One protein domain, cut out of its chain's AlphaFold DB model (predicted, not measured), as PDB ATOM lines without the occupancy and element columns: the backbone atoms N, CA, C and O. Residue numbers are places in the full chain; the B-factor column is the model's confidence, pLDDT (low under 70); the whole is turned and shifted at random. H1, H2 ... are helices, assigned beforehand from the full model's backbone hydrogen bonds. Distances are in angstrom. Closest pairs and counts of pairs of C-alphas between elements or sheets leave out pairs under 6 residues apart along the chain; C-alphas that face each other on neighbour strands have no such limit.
ATOM      1  N   VAL A  63       4.482  58.291 -23.126       93.94
ATOM      2  CA  VAL A  63       5.648  57.394 -23.155       93.94
ATOM      3  C   VAL A  63       6.459  57.506 -21.866       93.94
ATOM      4  O   VAL A  63       6.850  56.482 -21.318       93.94
ATOM      5  N   GLN A  64       6.669  58.725 -21.363       92.12
ATOM      6  CA  GLN A  64       7.345  58.991 -20.092       92.12
ATOM      7  C   GLN A  64       6.634  58.269 -18.936       92.12
ATOM      8  O   GLN A  64       7.256  57.472 -18.243       92.12
ATOM      9  N   ASN A  65       5.317  58.457 -18.799       90.38
ATOM     10  CA  ASN A  65       4.530  57.817 -17.742       90.38
ATOM     11  C   ASN A  65       4.550  56.282 -17.846       90.38
ATOM     12  O   ASN A  65       4.597  55.596 -16.828       90.38
ATOM     13  N   LEU A  66       4.499  55.729 -19.064       94.81
ATOM     14  CA  LEU A  66       4.602  54.284 -19.268       94.81
ATOM     15  C   LEU A  66       5.982  53.762 -18.857       94.81
ATOM     16  O   LEU A  66       6.068  52.730 -18.198       94.81
ATOM     17  N   ALA A  67       7.048  54.459 -19.249       96.31
ATOM     18  CA  ALA A  67       8.409  54.082 -18.896       96.31
ATOM     19  C   ALA A  67       8.613  54.098 -17.377       96.31
ATOM     20  O   ALA A  67       9.121  53.122 -16.835       96.31
ATOM     21  N   GLU A  68       8.147  55.145 -16.695       95.75
ATOM     22  CA  GLU A  68       8.221  55.269 -15.235       95.75
ATOM     23  C   GLU A  68       7.433  54.159 -14.528       95.75
ATOM     24  O   GLU A  68       7.957  53.508 -13.627       95.75
ATOM     25  N   ALA A  69       6.209  53.870 -14.982       95.81
ATOM     26  CA  ALA A  69       5.405  52.784 -14.426       95.81
ATOM     27  C   ALA A  69       6.064  51.409 -14.631       95.81
ATOM     28  O   ALA A  69       6.063  50.571 -13.731       95.81
ATOM     29  N   LEU A  70       6.650  51.166 -15.809       96.62
ATOM     30  CA  LEU A  70       7.390  49.933 -16.072       96.62
ATOM     31  C   LEU A  70       8.653  49.844 -15.215       96.62
ATOM     32  O   LEU A  70       8.934  48.778 -14.677       96.62
ATOM     33  N   GLU A  71       9.398  50.936 -15.059       96.69
ATOM     34  CA  GLU A  71      10.586  50.988 -14.208       96.69
ATOM     35  C   GLU A  71      10.240  50.684 -12.748       96.69
ATOM     36  O   GLU A  71      10.915  49.866 -12.120       96.69
ATOM     37  N   GLU A  72       9.155  51.253 -12.222       96.31
ATOM     38  CA  GLU A  72       8.666  50.958 -10.876       96.31
ATOM     39  C   GLU A  72       8.286  49.481 -10.728       96.31
ATOM     40  O   GLU A  72       8.714  48.830  -9.772       96.31
ATOM     41  N   VAL A  73       7.535  48.921 -11.681       96.25
ATOM     42  CA  VAL A  73       7.133  47.507 -11.658       96.25
ATOM     43  C   VAL A  73       8.351  46.592 -11.730       96.25
ATOM     44  O   VAL A  73       8.480  45.694 -10.898       96.25
ATOM     45  N   PHE A  74       9.263  46.815 -12.677       94.62
ATOM     46  CA  PHE A  74      10.459  45.988 -12.828       94.62
ATOM     47  C   PHE A  74      11.387  46.101 -11.625       94.62
ATOM     48  O   PHE A  74      11.923  45.089 -11.188       94.62
ATOM     49  N   THR A  75      11.531  47.291 -11.044       93.50
ATOM     50  CA  THR A  75      12.366  47.494  -9.854       93.50
ATOM     51  C   THR A  75      11.737  46.861  -8.619       93.50
ATOM     52  O   THR A  75      12.415  46.181  -7.852       93.50
ATOM     53  N   THR A  76      10.431  47.028  -8.424       95.00
ATOM     54  CA  THR A  76       9.731  46.524  -7.235       95.00
ATOM     55  C   THR A  76       9.574  45.008  -7.275       95.00
ATOM     56  O   THR A  76       9.762  44.340  -6.262       95.00
ATOM     57  N   GLN A  77       9.267  44.452  -8.447       94.00
ATOM     58  CA  GLN A  77       8.973  43.030  -8.634       94.00
ATOM     59  C   GLN A  77      10.164  42.235  -9.191       94.00
ATOM     60  O   GLN A  77       9.980  41.090  -9.604       94.00
ATOM     61  N   HIS A  78      11.381  42.797  -9.201       92.31
ATOM     62  CA  HIS A  78      12.561  42.145  -9.789       92.31
ATOM     63  C   HIS A  78      12.766  40.714  -9.271       92.31
ATOM     64  O   HIS A  78      13.001  39.812 -10.065       92.31
ATOM     65  N   GLN A  79      12.565  40.468  -7.970       90.62
ATOM     66  CA  GLN A  79      12.700  39.130  -7.381       90.62
ATOM     67  C   GLN A  79      11.668  38.132  -7.924       90.62
ATOM     68  O   GLN A  79      11.994  36.971  -8.162       90.62
ATOM     69  N   ALA A  80      10.424  38.573  -8.135       91.38
ATOM     70  CA  ALA A  80       9.382  37.733  -8.715       91.38
ATOM     71  C   ALA A  80       9.703  37.408 -10.182       91.38
ATOM     72  O   ALA A  80       9.566  36.258 -10.605       91.38
ATOM     73  N   PHE A  81      10.200  38.389 -10.941       91.25
ATOM     74  CA  PHE A  81      10.674  38.165 -12.307       91.25
ATOM     75  C   PHE A  81      11.876  37.217 -12.355       91.25
ATOM     76  O   PHE A  81      11.882  36.306 -13.180       91.25
ATOM     77  N   ASP A  82      12.845  37.365 -11.451       88.81
ATOM     78  CA  ASP A  82      14.007  36.478 -11.345       88.81
ATOM     79  C   ASP A  82      13.592  35.043 -11.010       88.81
ATOM     80  O   ASP A  82      14.107  34.096 -11.609       88.81
ATOM     81  N   ALA A  83      12.627  34.865 -10.107       87.69
ATOM     82  CA  ALA A  83      12.092  33.555  -9.754       87.69
ATOM     83  C   ALA A  83      11.401  32.886 -10.952       87.69
ATOM     84  O   ALA A  83      11.713  31.740 -11.280       87.69
ATOM     85  N   VAL A  84      10.524  33.608 -11.660       89.50
ATOM     86  CA  VAL A  84       9.850  33.104 -12.870       89.50
ATOM     87  C   VAL A  84      10.860  32.794 -13.973       89.50
ATOM     88  O   VAL A  84      10.786  31.745 -14.613       89.50
ATOM     89  N   HIS A  85      11.827  33.682 -14.193       86.31
ATOM     90  CA  HIS A  85      12.870  33.498 -15.193       86.31
ATOM     91  C   HIS A  85      13.753  32.286 -14.869       86.31
ATOM     92  O   HIS A  85      14.064  31.504 -15.766       86.31
ATOM     93  N   THR A  86      14.106  32.085 -13.598       83.38
ATOM     94  CA  THR A  86      14.869  30.918 -13.136       83.38
ATOM     95  C   THR A  86      14.075  29.633 -13.329       83.38
ATOM     96  O   THR A  86      14.583  28.704 -13.954       83.38
ATOM     97  N   ALA A  87      12.817  29.600 -12.886       84.06
ATOM     98  CA  ALA A  87      11.942  28.440 -13.041       84.06
ATOM     99  C   ALA A  87      11.758  28.064 -14.519       84.06
ATOM    100  O   ALA A  87      11.915  26.904 -14.892       84.06
ATOM    101  N   ARG A  88      11.517  29.055 -15.387       82.56
ATOM    102  CA  ARG A  88      11.390  28.838 -16.834       82.56
ATOM    103  C   ARG A  88      12.696  28.361 -17.464       82.56
ATOM    104  O   ARG A  88      12.670  27.507 -18.340       82.56
ATOM    105  N   ARG A  89      13.842  28.895 -17.030       77.44
ATOM    106  CA  ARG A  89      15.158  28.453 -17.510       77.44
ATOM    107  C   ARG A  89      15.527  27.055 -17.059       77.44
ATOM    108  O   ARG A  89      16.322  26.437 -17.742       77.44
ATOM    109  N   GLN A  90      15.015  26.591 -15.928       74.88
ATOM    110  CA  GLN A  90      15.278  25.252 -15.403       74.88
ATOM    111  C   GLN A  90      14.270  24.221 -15.913       74.88
ATOM    112  O   GLN A  90      14.428  23.032 -15.643       74.88
ATOM    113  N   GLN A  91      13.244  24.657 -16.650       79.06
ATOM    114  CA  GLN A  91      12.218  23.768 -17.163       79.06
ATOM    115  C   GLN A  91      12.814  22.842 -18.237       79.06
ATOM    116  O   GLN A  91      13.347  23.333 -19.237       79.06
ATOM    117  N   PRO A  92      12.735  21.514 -18.052       79.94
ATOM    118  CA  PRO A  92      13.216  20.572 -19.048       79.94
ATOM    119  C   PRO A  92      12.397  20.684 -20.335       79.94
ATOM    120  O   PRO A  92      11.167  20.774 -20.288       79.94
ATOM    121  N   VAL A  93      13.071  20.676 -21.483       81.62
ATOM    122  CA  VAL A  93      12.417  20.754 -22.795       81.62
ATOM    123  C   VAL A  93      12.358  19.347 -23.393       81.62
ATOM    124  O   VAL A  93      13.417  18.746 -23.596       81.62
ATOM    125  N   PRO A  94      11.160  18.795 -23.663       81.56
ATOM    126  CA  PRO A  94      11.040  17.519 -24.352       81.56
ATOM    127  C   PRO A  94      11.492  17.674 -25.806       81.56
ATOM    128  O   PRO A  94      11.066  18.592 -26.510       81.56
ATOM    129  N   LEU A  95      12.379  16.784 -26.240       81.12
ATOM    130  CA  LEU A  95      12.835  16.683 -27.619       81.12
ATOM    131  C   LEU A  95      11.936  15.705 -28.396       81.12
ATOM    132  O   LEU A  95      11.303  14.840 -27.784       81.12
ATOM    133  N   PRO A  96      11.882  15.807 -29.738       80.81
ATOM    134  CA  PRO A  96      11.067  14.923 -30.579       80.81
ATOM    135  C   PRO A  96      11.365  13.430 -30.372       80.81
ATOM    136  O   PRO A  96      10.484  12.589 -30.515       80.81
ATOM    137  N   ASP A  97      12.594  13.121 -29.964       84.88
ATOM    138  CA  ASP A  97      13.130  11.766 -29.843       84.88
ATOM    139  C   ASP A  97      12.773  11.111 -28.490       84.88
ATOM    140  O   ASP A  97      13.341  10.088 -28.113       84.88
ATOM    141  N   GLY A  98      11.878  11.731 -27.707       79.94
ATOM    142  CA  GLY A  98      11.465  11.264 -26.377       79.94
ATOM    143  C   GLY A  98      12.493  11.512 -25.269       79.94
ATOM    144  O   GLY A  98      12.256  11.160 -24.114       79.94
ATOM    145  N   THR A  99      13.627  12.133 -25.596       82.25
ATOM    146  CA  THR A  99      14.639  12.558 -24.626       82.25
ATOM    147  C   THR A  99      14.313  13.942 -24.070       82.25
ATOM    148  O   THR A  99      13.672  14.766 -24.721       82.25
ATOM    149  N   THR A 100      14.758  14.222 -22.846       79.69
ATOM    150  CA  THR A 100      14.497  15.504 -22.183       79.69
ATOM    151  C   THR A 100      15.794  16.291 -22.059       79.69
ATOM    152  O   THR A 100      16.734  15.846 -21.400       79.69
ATOM    153  N   ALA A 101      15.853  17.479 -22.659       79.44
ATOM    154  CA  ALA A 101      16.981  18.386 -22.493       79.44
ATOM    155  C   ALA A 101      16.863  19.114 -21.147       79.44
ATOM    156  O   ALA A 101      15.913  19.868 -20.926       79.44
ATOM    157  N   VAL A 102      17.830  18.899 -20.251       76.56
ATOM    158  CA  VAL A 102      17.939  19.644 -18.989       76.56
ATOM    159  C   VAL A 102      18.818  20.875 -19.224       76.56
ATOM    160  O   VAL A 102      19.985  20.724 -19.598       76.56
TER     161      VAL A 102
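AT A GLANCE: This is residues 63 to 102 of the 282 residues of the protein "HTH IS21-type domain-containing protein" of Cyanobacteria bacterium 13_1_40CM_2_61_4 (UniProt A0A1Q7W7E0). Two helices, H1 and then H2, meet near their ends in a corner at Gln 77, and beyond H2 the tail, residues 91 to 102, folds back on itself. In this tail residues 93 to 94 pair antiparallel with residues 100 to 101. The printed part has 40 residues, with two named helices and no named strand, and its class is all helix. It is an extended rod spanning 48 by 20 by 7 A, with a radius of gyration of the C-alphas of 16.4 A.

HOW THE PARTS SIT: H1, residues 63 to 76, and H2, residues 78 to 90, are close but not clearly touching; their closest C-alphas, those of Phe 74 and Phe 81, are 7.8 A apart. Their lines stand only just about perpendicular, at 73 degrees. In H1 and H2 every O i to N i+4 pair is within hydrogen-bond range.

IN THESE COORDINATES: H1 begins at C-alpha 63 (5.648, 57.394, -23.155) and is 19.7 A long. H2 ends at C-alpha 90 (15.278, 25.252, -15.403) and is 18.0 A long.

THE WHOLE: The C-alphas farthest apart, those of Gln 64 and Asp 97, are 48.6 A apart. Residues 63 to 88 stand free. The link from H1 to H2 is tight. The printed part has no cut, and no printed residue is under 70 in pLDDT.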